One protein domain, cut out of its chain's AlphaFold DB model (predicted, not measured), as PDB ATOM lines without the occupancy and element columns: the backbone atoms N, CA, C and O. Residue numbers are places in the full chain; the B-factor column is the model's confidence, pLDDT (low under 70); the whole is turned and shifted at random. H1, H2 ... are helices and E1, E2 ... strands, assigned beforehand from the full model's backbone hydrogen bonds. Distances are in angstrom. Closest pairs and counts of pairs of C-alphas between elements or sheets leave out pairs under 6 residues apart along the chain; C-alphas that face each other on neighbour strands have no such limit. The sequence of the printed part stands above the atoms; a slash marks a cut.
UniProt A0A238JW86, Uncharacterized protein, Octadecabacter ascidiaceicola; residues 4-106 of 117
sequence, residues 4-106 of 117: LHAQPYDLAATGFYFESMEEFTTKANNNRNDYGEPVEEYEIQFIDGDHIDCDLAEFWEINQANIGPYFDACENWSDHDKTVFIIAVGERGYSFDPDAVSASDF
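AT A GLANCE: This is residues 4 to 106 of the 117 residues of an uncharacterized protein of Octadecabacter ascidiaceicola (UniProt A0A238JW86). A small three-stranded sheet, one face bare, has two helices, H1 and H2, over its other face, and the helical part runs on away from it to H4, which packs on H2 at one end of a long, rod-like body. H3 packs on both H1 and H2, while the loop between H1 and E3 reaches the opposite end at Tyr 35. The printed part has 103 residues with four named helices and three named strands, in the order E1 E2 H1 E3 H2 H3 H4; the sheet's order is E2 E1 E3, antiparallel throughout, and the class is mixed, helices and strands. It is only just compact, close to loose, with a radius of gyration of the C-alphas of 15.0 A and spans of 48 by 22 by 22 A.

HOW THE PARTS SIT: In the sheet, E1, residues 4 to 8, is the inner strand between the edge strands E2, residues 16 to 18, and E3, residues 42 to 48. E1 and E2 form a hairpin at 150 degrees, with N 6 and O 16 at 2.9 A, within hydrogen-bond range. E1 and E3 are antiparallel at 152 degrees, with N 5 and O 45 at 2.8 A. H1, residues 21 to 30, is on the sheet at a height of 9.1 A, over E2 and, only just, with 3 C-alphas, over E1. E2, H1 and E3 form a split strand-helix-strand unit, two strands running the same way with E1 between them, and its crossover is right-handed. H2, residues 51 to 60, is on the same face, over E3 at a height of 9.7 A, which gives two layers, helices on one face of a sheet; its closest C-alphas to E3 are those of Cys 54 and Phe 46, 6.7 A apart. H3, residues 67 to 76, is not on the sheet. It only just touches H1, with 3 pairs of C-alphas within 8 A, Met 21 and Gly 68 closest at 5.6 A, at a shallow tilt of 25 degrees, opposite ways. H2 and H3, a helical hairpin, also only just touch, with 3 such pairs, the C-alphas of Asp 53 and Cys 74 closest at 6.3 A, at a steep tilt of 40 degrees. H4, residues 79 to 92, touches H2 at a steep tilt of 42 degrees, the same way, with the C-alphas of Phe 59 and Gly 90 closest at 5.7 A. H1 and H4 are apart. In H1, H2, H3 and H4 every O i to N i+4 pair is within hydrogen-bond range.

IN THESE COORDINATES: E1 begins at C-alpha 4 (23.842, -0.432, 0.054). E3 measures 17.9 A and H1 14.3 A from first to last C-alpha. H2 measures 14.0 A and H3 14.2 A. H4, 19.0 A long, ends at C-alpha 92 (31.985, 20.108, -14.453).

THE WHOLE: The C-alphas of Tyr 35 and Ser 104 are the two farthest apart, 47.7 A. The printed part has no cut. The link from H1 to E3, 11 residues, is long, and residues 93 to 106 hold no named element. Mean pLDDT of the printed part is 94.8, and residue 92 is under 70.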
ATOM      1  N   LEU A   4      22.882   0.021   1.053       98.62
ATOM      2  CA  LEU A   4      23.842  -0.432   0.054       98.62
ATOM      3  C   LEU A   4      23.915  -1.962   0.035       98.62
ATOM      4  O   LEU A   4      23.600  -2.637   1.018       98.62
ATOM      5  N   HIS A   5      24.357  -2.516  -1.090       98.69
ATOM      6  CA  HIS A   5      24.657  -3.935  -1.245       98.69
ATOM      7  C   HIS A   5      26.107  -4.125  -1.682       98.69
ATOM      8  O   HIS A   5      26.569  -3.494  -2.629       98.69
ATOM      9  N   ALA A   6      26.821  -5.001  -0.978       98.69
ATOM     10  CA  ALA A   6      28.163  -5.429  -1.335       98.69
ATOM     11  C   ALA A   6      28.040  -6.737  -2.117       98.69
ATOM     12  O   ALA A   6      27.795  -7.795  -1.530       98.69
ATOM     13  N   GLN A   7      28.187  -6.653  -3.437       98.62
ATOM     14  CA  GLN A   7      28.149  -7.797  -4.335       98.62
ATOM     15  C   GLN A   7      29.576  -8.318  -4.562       98.62
ATOM     16  O   GLN A   7      30.391  -7.607  -5.143       98.62
ATOM     17  N   PRO A   8      29.914  -9.543  -4.123       98.38
ATOM     18  CA  PRO A   8      31.225 -10.124  -4.358       98.38
ATOM     19  C   PRO A   8      31.513 -10.272  -5.849       98.38
ATOM     20  O   PRO A   8      30.639 -10.679  -6.618       98.38
ATOM     21  N   TYR A   9      32.766 -10.050  -6.239       97.25
ATOM     22  CA  TYR A   9      33.241 -10.509  -7.548       97.25
ATOM     23  C   TYR A   9      33.447 -12.032  -7.590       97.25
ATOM     24  O   TYR A   9      33.404 -12.636  -8.664       97.25
ATOM     25  N   ASP A  10      33.642 -12.667  -6.430       96.75
ATOM     26  CA  ASP A  10      33.646 -14.123  -6.304       96.75
ATOM     27  C   ASP A  10      32.229 -14.682  -6.515       96.75
ATOM     28  O   ASP A  10      31.338 -14.521  -5.683       96.75
ATOM     29  N   LEU A  11      32.033 -15.387  -7.631       95.44
ATOM     30  CA  LEU A  11      30.749 -15.981  -8.017       95.44
ATOM     31  C   LEU A  11      30.288 -17.123  -7.094       95.44
ATOM     32  O   LEU A  11      29.129 -17.530  -7.175       95.44
ATOM     33  N   ALA A  12      31.183 -17.665  -6.263       97.38
ATOM     34  CA  ALA A  12      30.881 -18.681  -5.256       97.38
ATOM     35  C   ALA A  12      30.614 -18.073  -3.866       97.38
ATOM     36  O   ALA A  12      30.525 -18.803  -2.879       97.38
ATOM     37  N   ALA A  13      30.514 -16.745  -3.768       97.94
ATOM     38  CA  ALA A  13      30.153 -16.039  -2.549       97.94
ATOM     39  C   ALA A  13      28.782 -15.367  -2.671       97.94
ATOM     40  O   ALA A  13      28.296 -15.054  -3.755       97.94
ATOM     41  N   THR A  14      28.149 -15.128  -1.522       98.25
ATOM     42  CA  THR A  14      26.887 -14.385  -1.445       98.25
ATOM     43  C   THR A  14      27.156 -12.973  -0.938       98.25
ATOM     44  O   THR A  14      27.927 -12.777   0.004       98.25
ATOM     45  N   GLY A  15      26.531 -11.987  -1.580       98.31
ATOM     46  CA  GLY A  15      26.578 -10.600  -1.138       98.31
ATOM     47  C   GLY A  15      25.740 -10.323   0.099       98.31
ATOM     48  O   GLY A  15      25.042 -11.191   0.631       98.31
ATOM     49  N   PHE A  16      25.833  -9.093   0.581       98.81
ATOM     50  CA  PHE A  16      25.090  -8.664   1.754       98.81
ATOM     51  C   PHE A  16      24.698  -7.197   1.663       98.81
ATOM     52  O   PHE A  16      25.415  -6.362   1.117       98.81
ATOM     53  N   TYR A  17      23.550  -6.885   2.254       98.69
ATOM     54  CA  TYR A  17      23.091  -5.517   2.442       98.69
ATOM     55  C   TYR A  17      23.716  -4.913   3.698       98.69
ATOM     56  O   TYR A  17      23.984  -5.646   4.656       98.69
ATOM     57  N   PHE A  18      23.923  -3.602   3.718       98.56
ATOM     58  CA  PHE A  18      24.441  -2.865   4.869       98.56
ATOM     59  C   PHE A  18      24.008  -1.393   4.818       98.56
ATOM     60  O   PHE A  18      23.787  -0.839   3.742       98.56
ATOM     61  N   GLU A  19      23.906  -0.771   5.991       97.69
ATOM     62  CA  GLU A  19      23.482   0.634   6.153       97.69
ATOM     63  C   GLU A  19      24.549   1.492   6.859       97.69
ATOM     64  O   GLU A  19      24.316   2.656   7.165       97.69
ATOM     65  N   SER A  20      25.722   0.917   7.154       97.00
ATOM     66  CA  SER A  20      26.841   1.626   7.782       97.00
ATOM     67  C   SER A  20      28.189   0.962   7.493       97.00
ATOM     68  O   SER A  20      28.270  -0.220   7.138       97.00
ATOM     69  N   MET A  21      29.277   1.709   7.708       96.50
ATOM     70  CA  MET A  21      30.640   1.186   7.568       96.50
ATOM     71  C   MET A  21      30.972   0.098   8.610       96.50
ATOM     72  O   MET A  21      31.724  -0.839   8.324       96.50
ATOM     73  N   GLU A  22      30.392   0.182   9.812       97.44
ATOM     74  CA  GLU A  22      30.545  -0.846  10.852       97.44
ATOM     75  C   GLU A  22      29.910  -2.175  10.414       97.44
ATOM     76  O   GLU A  22      30.522  -3.242  10.557       97.44
ATOM     77  N   GLU A  23      28.709  -2.116   9.829       98.38
ATOM     78  CA  GLU A  23      28.048  -3.301   9.293       98.38
ATOM     79  C   GLU A  23      28.816  -3.903   8.121       98.38
ATOM     80  O   GLU A  23      29.012  -5.120   8.096       98.38
ATOM     81  N   PHE A  24      29.272  -3.067   7.180       98.19
ATOM     82  CA  PHE A  24      30.094  -3.513   6.057       98.19
ATOM     83  C   PHE A  24      31.336  -4.253   6.554       98.19
ATOM     84  O   PHE A  24      31.558  -5.404   6.187       98.19
ATOM     85  N   THR A  25      32.096  -3.636   7.463       97.88
ATOM     86  CA  THR A  25      33.328  -4.215   8.022       97.88
ATOM     87  C   THR A  25      33.051  -5.548   8.712       97.88
ATOM     88  O   THR A  25      33.761  -6.535   8.502       97.88
ATOM     89  N   THR A  26      31.999  -5.607   9.529       98.56
ATOM     90  CA  THR A  26      31.623  -6.825  10.252       98.56
ATOM     91  C   THR A  26      31.220  -7.946   9.295       98.56
ATOM     92  O   THR A  26      31.664  -9.086   9.461       98.56
ATOM     93  N   LYS A  27      30.392  -7.645   8.287       98.56
ATOM     94  CA  LYS A  27      29.901  -8.630   7.315       98.56
ATOM     95  C   LYS A  27      31.019  -9.087   6.375       98.56
ATOM     96  O   LYS A  27      31.215 -10.292   6.244       98.56
ATOM     97  N   ALA A  28      31.828  -8.169   5.843       98.06
ATOM     98  CA  ALA A  28      32.969  -8.478   4.980       98.06
ATOM     99  C   ALA A  28      33.997  -9.386   5.677       98.06
ATOM    100  O   ALA A  28      34.393 -10.409   5.121       98.06
ATOM    101  N   ASN A  29      34.355  -9.095   6.935       98.12
ATOM    102  CA  ASN A  29      35.311  -9.909   7.703       98.12
ATOM    103  C   ASN A  29      34.854 -11.363   7.912       98.12
ATOM    104  O   ASN A  29      35.684 -12.273   8.026       98.12
ATOM    105  N   ASN A  30      33.541 -11.590   7.961       98.25
ATOM    106  CA  ASN A  30      32.943 -12.912   8.139       98.25
ATOM    107  C   ASN A  30      32.528 -13.573   6.820       98.25
ATOM    108  O   ASN A  30      32.191 -14.756   6.830       98.25
ATOM    109  N   ASN A  31      32.563 -12.849   5.701       98.38
ATOM    110  CA  ASN A  31      32.108 -13.377   4.426       98.38
ATOM    111  C   ASN A  31      33.093 -14.420   3.893       98.38
ATOM    112  O   ASN A  31      34.309 -14.189   3.855       98.38
ATOM    113  N   ARG A  32      32.572 -15.589   3.528       98.50
ATOM    114  CA  ARG A  32      33.346 -16.708   2.992       98.50
ATOM    115  C   ARG A  32      32.637 -17.268   1.767       98.50
ATOM    116  O   ARG A  32      31.411 -17.348   1.767       98.50
ATOM    117  N   ASN A  33      33.406 -17.671   0.762       98.00
ATOM    118  CA  ASN A  33      32.872 -18.399  -0.388       98.00
ATOM    119  C   ASN A  33      32.542 -19.863  -0.023       98.00
ATOM    120  O   ASN A  33      32.840 -20.326   1.084       98.00
ATOM    121  N   ASP A  34      31.967 -20.613  -0.965       97.94
ATOM    122  CA  ASP A  34      31.615 -22.033  -0.790       97.94
ATOM    123  C   ASP A  34      32.806 -22.944  -0.419       97.94
ATOM    124  O   ASP A  34      32.615 -24.059   0.078       97.94
ATOM    125  N   TYR A  35      34.042 -22.477  -0.624       96.88
ATOM    126  CA  TYR A  35      35.279 -23.178  -0.270       96.88
ATOM    127  C   TYR A  35      35.819 -22.794   1.118       96.88
ATOM    128  O   TYR A  35      36.805 -23.370   1.582       96.88
ATOM    129  N   GLY A  36      35.160 -21.863   1.814       97.44
ATOM    130  CA  GLY A  36      35.573 -21.367   3.125       97.44
ATOM    131  C   GLY A  36      36.683 -20.314   3.073       97.44
ATOM    132  O   GLY A  36      37.273 -20.009   4.113       97.44
ATOM    133  N   GLU A  37      36.975 -19.757   1.898       98.12
ATOM    134  CA  GLU A  37      37.985 -18.717   1.700       98.12
ATOM    135  C   GLU A  37      37.380 -17.321   1.918       98.12
ATOM    136  O   GLU A  37      36.192 -17.123   1.658       98.12
ATOM    137  N   PRO A  38      38.149 -16.350   2.447       98.12
ATOM    138  CA  PRO A  38      37.689 -14.973   2.604       98.12
ATOM    139  C   PRO A  38      37.380 -14.320   1.256       98.12
ATOM    140  O   PRO A  38      38.136 -14.459   0.302       98.12
ATOM    141  N   VAL A  39      36.280 -13.571   1.212       98.31
ATOM    142  CA  VAL A  39      35.919 -12.736   0.063       98.31
ATOM    143  C   VAL A  39      36.644 -11.398   0.178       98.31
ATOM    144  O   VAL A  39      36.458 -10.687   1.167       98.31
ATOM    145  N   GLU A  40      37.461 -11.064  -0.819       95.50
ATOM    146  CA  GLU A  40      38.356  -9.898  -0.765       95.50
ATOM    147  C   GLU A  40      37.782  -8.635  -1.423       95.50
ATOM    148  O   GLU A  40      38.068  -7.532  -0.960       95.50
ATOM    149  N   GLU A  41      36.972  -8.777  -2.477       97.00
ATOM    150  CA  GLU A  41      36.552  -7.648  -3.315       97.00
ATOM    151  C   GLU A  41      35.048  -7.632  -3.596       97.00
ATOM    152  O   GLU A  41      34.429  -8.672  -3.862       97.00
ATOM    153  N   TYR A  42      34.487  -6.421  -3.592       98.44
ATOM    154  CA  TYR A  42      33.062  -6.166  -3.782       98.44
ATOM    155  C   TYR A  42      32.813  -5.038  -4.789       98.44
ATOM    156  O   TYR A  42      33.472  -3.996  -4.760       98.44
ATOM    157  N   GLU A  43      31.795  -5.210  -5.625       98.12
ATOM    158  CA  GLU A  43      31.060  -4.102  -6.227       98.12
ATOM    159  C   GLU A  43      30.079  -3.548  -5.186       98.12
ATOM    160  O   GLU A  43      29.367  -4.310  -4.524       98.12
ATOM    161  N   ILE A  44      30.035  -2.226  -5.031       98.44
ATOM    162  CA  ILE A  44      29.114  -1.564  -4.106       98.44
ATOM    163  C   ILE A  44      27.963  -0.969  -4.902       98.44
ATOM    164  O   ILE A  44      28.172  -0.205  -5.838       98.44
ATOM    165  N   GLN A  45      26.743  -1.334  -4.525       98.25
ATOM    166  CA  GLN A  45      25.528  -0.982  -5.247       98.25
ATOM    167  C   GLN A  45      24.594  -0.196  -4.329       98.25
ATOM    168  O   GLN A  45      24.338  -0.613  -3.198       98.25
ATOM    169  N   PHE A  46      24.054   0.918  -4.821       98.25
ATOM    170  CA  PHE A  46      22.975   1.636  -4.147       98.25
ATOM    171  C   PHE A  46      21.653   0.888  -4.351       98.25
ATOM    172  O   PHE A  46      21.304   0.551  -5.483       98.25
ATOM    173  N   ILE A  47      20.923   0.612  -3.267       98.31
ATOM    174  CA  ILE A  47      19.675  -0.165  -3.307       98.31
ATOM    175  C   ILE A  47      18.463   0.697  -2.981       98.31
ATOM    176  O   ILE A  47      17.458   0.617  -3.685       98.31
ATOM    177  N   ASP A  48      18.541   1.485  -1.909       97.88
ATOM    178  CA  ASP A  48      17.435   2.316  -1.437       97.88
ATOM    179  C   ASP A  48      17.956   3.499  -0.608       97.88
ATOM    180  O   ASP A  48      19.038   3.428  -0.022       97.88
ATOM    181  N   GLY A  49      17.195   4.588  -0.556       95.88
ATOM    182  CA  GLY A  49      17.564   5.814   0.150       95.88
ATOM    183  C   GLY A  49      16.919   7.059  -0.453       95.88
ATOM    184  O   GLY A  49      16.089   6.981  -1.360       95.88
ATOM    185  N   ASP A  50      17.301   8.228   0.061       97.00
ATOM    186  CA  ASP A  50      16.806   9.495  -0.467       97.00
ATOM    187  C   ASP A  50      17.380   9.743  -1.869       97.00
ATOM    188  O   ASP A  50      18.526   9.403  -2.158       97.00
ATOM    189  N   HIS A  51      16.594  10.366  -2.753       96.69
ATOM    190  CA  HIS A  51      17.015  10.610  -4.138       96.69
ATOM    191  C   HIS A  51      18.348  11.365  -4.230       96.69
ATOM    192  O   HIS A  51      19.186  11.019  -5.054       96.69
ATOM    193  N   ILE A  52      18.571  12.346  -3.350       97.00
ATOM    194  CA  ILE A  52      19.818  13.117  -3.334       97.00
ATOM    195  C   ILE A  52      21.028  12.285  -2.888       97.00
ATOM    196  O   ILE A  52      22.135  12.542  -3.349       97.00
ATOM    197  N   ASP A  53      20.831  11.276  -2.036       97.75
ATOM    198  CA  ASP A  53      21.901  10.358  -1.630       97.75
ATOM    199  C   ASP A  53      22.221   9.368  -2.759       97.75
ATOM    200  O   ASP A  53      23.379   9.010  -2.953       97.75
ATOM    201  N   CYS A  54      21.215   8.969  -3.548       97.44
ATOM    202  CA  CYS A  54      21.417   8.173  -4.762       97.44
ATOM    203  C   CYS A  54      22.256   8.933  -5.798       97.44
ATOM    204  O   CYS A  54      23.241   8.392  -6.299       97.44
ATOM    205  N   ASP A  55      21.902  10.191  -6.078       97.12
ATOM    206  CA  ASP A  55      22.668  11.042  -6.996       97.12
ATOM    207  C   ASP A  55      24.085  11.280  -6.451       97.12
ATOM    208  O   ASP A  55      25.069  11.189  -7.186       97.12
ATOM    209  N   LEU A  56      24.215  11.526  -5.140       96.81
ATOM    210  CA  LEU A  56      25.518  11.654  -4.493       96.81
ATOM    211  C   LEU A  56      26.361  10.391  -4.696       96.81
ATOM    212  O   LEU A  56      27.516  10.513  -5.082       96.81
ATOM    213  N   ALA A  57      25.801   9.196  -4.490       97.19
ATOM    214  CA  ALA A  57      26.509   7.929  -4.676       97.19
ATOM    215  C   ALA A  57      27.015   7.725  -6.111       97.19
ATOM    216  O   ALA A  57      28.121   7.212  -6.300       97.19
ATOM    217  N   GLU A  58      26.220   8.128  -7.107       95.56
ATOM    218  CA  GLU A  58      26.589   8.051  -8.522       95.56
ATOM    219  C   GLU A  58      27.830   8.904  -8.811       95.56
ATOM    220  O   GLU A  58      28.826   8.390  -9.318       95.56
ATOM    221  N   PHE A  59      27.813  10.183  -8.422       95.06
ATOM    222  CA  PHE A  59      28.930  11.098  -8.689       95.06
ATOM    223  C   PHE A  59      30.116  10.925  -7.739       95.06
ATOM    224  O   PHE A  59      31.233  11.320  -8.069       95.06
ATOM    225  N   TRP A  60      29.893  10.326  -6.570       95.75
ATOM    226  CA  TRP A  60      30.965   9.927  -5.662       95.75
ATOM    227  C   TRP A  60      31.733   8.697  -6.172       95.75
ATOM    228  O   TRP A  60      32.824   8.412  -5.678       95.75
ATOM    229  N   GLU A  61      31.171   7.960  -7.139       95.50
ATOM    230  CA  GLU A  61      31.714   6.698  -7.651       95.50
ATOM    231  C   GLU A  61      32.026   5.718  -6.502       95.50
ATOM    232  O   GLU A  61      33.170   5.285  -6.287       95.50
ATOM    233  N   ILE A  62      30.994   5.417  -5.698       97.12
ATOM    234  CA  ILE A  62      31.151   4.604  -4.487       97.12
ATOM    235  C   ILE A  62      31.779   3.233  -4.784       97.12
ATOM    236  O   ILE A  62      31.408   2.511  -5.705       97.12
ATOM    237  N   ASN A  63      32.747   2.860  -3.959       97.06
ATOM    238  CA  ASN A  63      33.460   1.593  -3.997       97.06
ATOM    239  C   ASN A  63      33.952   1.242  -2.589       97.06
ATOM    240  O   ASN A  63      33.911   2.064  -1.678       97.06
ATOM    241  N   GLN A  64      34.460   0.023  -2.405       96.44
ATOM    242  CA  GLN A  64      34.833  -0.493  -1.084       96.44
ATOM    243  C   GLN A  64      35.826   0.373  -0.287       96.44
ATOM    244  O   GLN A  64      35.854   0.275   0.937       96.44
ATOM    245  N   ALA A  65      36.639   1.201  -0.952       96.25
ATOM    246  CA  ALA A  65      37.629   2.045  -0.293       96.25
ATOM    247  C   ALA A  65      37.056   3.384   0.197       96.25
ATOM    248  O   ALA A  65      37.622   3.966   1.116       96.25
ATOM    249  N   ASN A  66      35.950   3.866  -0.382       96.81
ATOM    250  CA  ASN A  66      35.405   5.202  -0.108       96.81
ATOM    251  C   ASN A  66      33.979   5.200   0.486       96.81
ATOM    252  O   ASN A  66      33.384   6.267   0.636       96.81
ATOM    253  N   ILE A  67      33.446   4.030   0.872       96.25
ATOM    254  CA  ILE A  67      32.117   3.901   1.503       96.25
ATOM    255  C   ILE A  67      32.023   4.715   2.803       96.25
ATOM    256  O   ILE A  67      30.992   5.324   3.072       96.25
ATOM    257  N   GLY A  68      33.083   4.711   3.620       96.62
ATOM    258  CA  GLY A  68      33.116   5.432   4.897       96.62
ATOM    259  C   GLY A  68      32.861   6.932   4.712       96.62
ATOM    260  O   GLY A  68      31.832   7.415   5.180       96.62
ATOM    261  N   PRO A  69      33.717   7.638   3.951       97.38
ATOM    262  CA  PRO A  69      33.500   9.048   3.641       97.38
ATOM    263  C   PRO A  69      32.160   9.353   2.957       97.38
ATOM    264  O   PRO A  69      31.552  10.386   3.227       97.38
ATOM    265  N   TYR A  70      31.657   8.448   2.111       97.50
ATOM    266  CA  TYR A  70      30.325   8.590   1.520       97.50
ATOM    267  C   TYR A  70      29.206   8.585   2.580       97.50
ATOM    268  O   TYR A  70      28.323   9.445   2.542       97.50
ATOM    269  N   PHE A  71      29.237   7.657   3.546       97.19
ATOM    270  CA  PHE A  71      28.269   7.659   4.649       97.19
ATOM    271  C   PHE A  71      28.395   8.920   5.505       97.19
ATOM    272  O   PHE A  71      27.375   9.525   5.837       97.19
ATOM    273  N   ASP A  72      29.622   9.363   5.787       96.38
ATOM    274  CA  ASP A  72      29.855  10.601   6.531       96.38
ATOM    275  C   ASP A  72      29.243  11.812   5.810       96.38
ATOM    276  O   ASP A  72      28.620  12.659   6.455       96.38
ATOM    277  N   ALA A  73      29.359  11.888   4.480       96.31
ATOM    278  CA  ALA A  73      28.712  12.926   3.679       96.31
ATOM    279  C   ALA A  73      27.178  12.804   3.712       96.31
ATOM    280  O   ALA A  73      26.491  13.803   3.920       96.31
ATOM    281  N   CYS A  74      26.620  11.595   3.584       95.94
ATOM    282  CA  CYS A  74      25.170  11.381   3.676       95.94
ATOM    283  C   CYS A  74      24.588  11.889   5.003       95.94
ATOM    284  O   CYS A  74      23.508  12.487   5.009       95.94
ATOM    285  N   GLU A  75      25.299  11.667   6.110       95.19
ATOM    286  CA  GLU A  75      24.853  12.031   7.456       95.19
ATOM    287  C   GLU A  75      25.094  13.504   7.805       95.19
ATOM    288  O   GLU A  75      24.256  14.127   8.460       95.19
ATOM    289  N   ASN A  76      26.239  14.059   7.397       95.81
ATOM    290  CA  ASN A  76      26.702  15.352   7.905       95.81
ATOM    291  C   ASN A  76      26.534  16.510   6.918       95.81
ATOM    292  O   ASN A  76      26.562  17.667   7.346       95.81
ATOM    293  N   TRP A  77      26.380  16.241   5.620       96.38
ATOM    294  CA  TRP A  77      26.162  17.296   4.632       96.38
ATOM    295  C   TRP A  77      24.687  17.664   4.552       96.38
ATOM    296  O   TRP A  77      23.803  16.805   4.575       96.38
ATOM    297  N   SER A  78      24.417  18.960   4.417       95.94
ATOM    298  CA  SER A  78      23.067  19.418   4.096       95.94
ATOM    299  C   SER A  78      22.699  19.064   2.651       95.94
ATOM    300  O   SER A  78      23.573  18.881   1.805       95.94
ATOM    301  N   ASP A  79      21.406  19.053   2.318       95.56
ATOM    302  CA  ASP A  79      20.965  18.868   0.926       95.56
ATOM    303  C   ASP A  79      21.598  19.899  -0.024       95.56
ATOM    304  O   ASP A  79      21.882  19.604  -1.184       95.56
ATOM    305  N   HIS A  80      21.859  21.114   0.471       94.19
ATOM    306  CA  HIS A  80      22.555  22.147  -0.291       94.19
ATOM    307  C   HIS A  80      24.001  21.746  -0.605       94.19
ATOM    308  O   HIS A  80      24.416  21.838  -1.758       94.19
ATOM    309  N   ASP A  81      24.736  21.252   0.391       95.44
ATOM    310  CA  ASP A  81      26.124  20.802   0.244       95.44
ATOM    311  C   ASP A  81      26.229  19.625  -0.738       95.44
ATOM    312  O   ASP A  81      27.066  19.633  -1.644       95.44
ATOM    313  N   LYS A  82      25.314  18.652  -0.623       95.75
ATOM    314  CA  LYS A  82      25.202  17.527  -1.565       95.75
ATOM    315  C   LYS A  82      24.918  18.022  -2.985       95.75
ATOM    316  O   LYS A  82      25.576  17.593  -3.929       95.75
ATOM    317  N   THR A  83      24.002  18.982  -3.140       94.94
ATOM    318  CA  THR A  83      23.671  19.580  -4.445       94.94
ATOM    319  C   THR A  83      24.878  20.281  -5.075       94.94
ATOM    320  O   THR A  83      25.133  20.114  -6.268       94.94
ATOM    321  N   VAL A  84      25.635  21.055  -4.290       93.06
ATOM    322  CA  VAL A  84      26.854  21.737  -4.755       93.06
ATOM    323  C   VAL A  84      27.868  20.730  -5.292       93.06
ATOM    324  O   VAL A  84      28.373  20.909  -6.402       93.06
ATOM    325  N   PHE A  85      28.120  19.653  -4.543       93.94
ATOM    326  CA  PHE A  85      29.027  18.587  -4.965       93.94
ATOM    327  C   PHE A  85      28.559  17.913  -6.259       93.94
ATOM    328  O   PHE A  85      29.339  17.805  -7.202       93.94
ATOM    329  N   ILE A  86      27.284  17.519  -6.329       94.00
ATOM    330  CA  ILE A  86      26.696  16.850  -7.498       94.00
ATOM    331  C   ILE A  86      26.880  17.702  -8.761       94.00
ATOM    332  O   ILE A  86      27.320  17.195  -9.792       94.00
ATOM    333  N   ILE A  87      26.626  19.011  -8.682       90.38
ATOM    334  CA  ILE A  87      26.825  19.926  -9.816       90.38
ATOM    335  C   ILE A  87      28.314  20.048 -10.169       90.38
ATOM    336  O   ILE A  87      28.688  19.996 -11.344       90.38
ATOM    337  N   ALA A  88      29.183  20.225  -9.171       88.44
ATOM    338  CA  ALA A  88      30.609  20.431  -9.402       88.44
ATOM    339  C   ALA A  88      31.285  19.199 -10.023       88.44
ATOM    340  O   ALA A  88      32.006  19.313 -11.017       88.44
ATOM    341  N   VAL A  89      31.043  18.019  -9.462       89.56
ATOM    342  CA  VAL A  89      31.662  16.770  -9.909       89.56
ATOM    343  C   VAL A  89      30.949  16.237 -11.150       89.56
ATOM    344  O   VAL A  89      31.607  15.968 -12.155       89.56
ATOM    345  N   GLY A  90      29.615  16.180 -11.135       81.25
ATOM    346  CA  GLY A  90      28.818  15.578 -12.202       81.25
ATOM    347  C   GLY A  90      28.769  16.375 -13.501       81.25
ATOM    348  O   GLY A  90      28.920  15.804 -14.580       81.25
ATOM    349  N   GLU A  91      28.600  17.700 -13.434       77.06
ATOM    350  CA  GLU A  91      28.495  18.517 -14.653       77.06
ATOM    351  C   GLU A  91      29.836  19.095 -15.099       77.06
ATOM    352  O   GLU A  91      30.075  19.267 -16.299       77.06
ATOM    353  N   ARG A  92      30.714  19.435 -14.146       68.44
ATOM    354  CA  ARG A  92      31.985  20.108 -14.453       68.44
ATOM    355  C   ARG A  92      33.212  19.204 -14.381       68.44
ATOM    356  O   ARG A  92      34.282  19.650 -14.796       68.44
ATOM    357  N   GLY A  93      33.067  17.957 -13.928       76.06
ATOM    358  CA  GLY A  93      34.136  16.955 -13.941       76.06
ATOM    359  C   GLY A  93      35.284  17.264 -12.980       76.06
ATOM    360  O   GLY A  93      36.436  16.953 -13.282       76.06
ATOM    361  N   TYR A  94      35.000  17.928 -11.856       81.31
ATOM    362  CA  TYR A  94      36.010  18.165 -10.827       81.31
ATOM    363  C   TYR A  94      36.435  16.833 -10.198       81.31
ATOM    364  O   TYR A  94      35.599  16.058  -9.748       81.31
ATOM    365  N   SER A  95      37.743  16.586 -10.124       86.06
ATOM    366  CA  SER A  95      38.286  15.510  -9.293       86.06
ATOM    367  C   SER A  95      38.240  15.912  -7.824       86.06
ATOM    368  O   SER A  95      38.540  17.064  -7.504       86.06
ATOM    369  N   PHE A  96      37.981  14.958  -6.939       92.06
ATOM    370  CA  PHE A  96      37.989  15.177  -5.497       92.06
ATOM    371  C   PHE A  96      38.716  14.035  -4.774       92.06
ATOM    372  O   PHE A  96      38.945  12.969  -5.346       92.06
ATOM    373  N   ASP A  97      39.106  14.287  -3.527       92.31
ATOM    374  CA  ASP A  97      39.629  13.278  -2.607       92.31
ATOM    375  C   ASP A  97      38.511  12.921  -1.615       92.31
ATOM    376  O   ASP A  97      38.113  13.802  -0.847       92.31
ATOM    377  N   PRO A  98      37.979  11.683  -1.618       90.81
ATOM    378  CA  PRO A  98      36.898  11.289  -0.721       90.81
ATOM    379  C   PRO A  98      37.198  11.553   0.756       90.81
ATOM    380  O   PRO A  98      36.281  11.886   1.498       90.81
ATOM    381  N   ASP A  99      38.461  11.451   1.178       91.19
ATOM    382  CA  ASP A  99      38.850  11.601   2.585       91.19
ATOM    383  C   ASP A  99      39.005  13.071   3.023       91.19
ATOM    384  O   ASP A  99      39.126  13.355   4.218       91.19
ATOM    385  N   ALA A 100      39.034  14.014   2.074       89.38
ATOM    386  CA  ALA A 100      39.326  15.423   2.346       89.38
ATOM    387  C   ALA A 100      38.294  16.410   1.784       89.38
ATOM    388  O   ALA A 100      38.317  17.577   2.178       89.38
ATOM    389  N   VAL A 101      37.424  15.971   0.870       91.12
ATOM    390  CA  VAL A 101      36.476  16.847   0.180       91.12
ATOM    391  C   VAL A 101      35.465  17.469   1.141       91.12
ATOM    392  O   VAL A 101      34.905  16.822   2.028       91.12
ATOM    393  N   SER A 102      35.188  18.744   0.913       86.81
ATOM    394  CA  SER A 102      34.098  19.499   1.510       86.81
ATOM    395  C   SER A 102      33.284  20.169   0.409       86.81
ATOM    396  O   SER A 102      33.829  20.617  -0.597       86.81
ATOM    397  N   ALA A 103      31.975  20.335   0.610       79.06
ATOM    398  CA  ALA A 103      31.148  21.101  -0.323       79.06
ATOM    399  C   ALA A 103      31.636  22.553  -0.506       79.06
ATOM    400  O   ALA A 103      31.459  23.142  -1.569       79.06
ATOM    401  N   SER A 104      32.314  23.115   0.501       82.88
ATOM    402  CA  SER A 104      32.917  24.454   0.419       82.88
ATOM    403  C   SER A 104      34.158  24.535  -0.483       82.88
ATOM    404  O   SER A 104      34.648  25.638  -0.722       82.88
ATOM    405  N   ASP A 105      34.680  23.408  -0.978       83.25
ATOM    406  CA  ASP A 105      35.821  23.394  -1.905       83.25
ATOM    407  C   ASP A 105      35.420  23.823  -3.327       83.25
ATOM    408  O   ASP A 105      36.283  24.126  -4.158       83.25
ATOM    409  N   PHE A 106      34.116  23.874  -3.614       82.75
ATOM    410  CA  PHE A 106      33.583  24.209  -4.926       82.75
ATOM    411  C   PHE A 106      33.020  25.633  -4.959       82.75
ATOM    412  O   PHE A 106      32.172  26.013  -4.158       82.75
TER     413      PHE A 106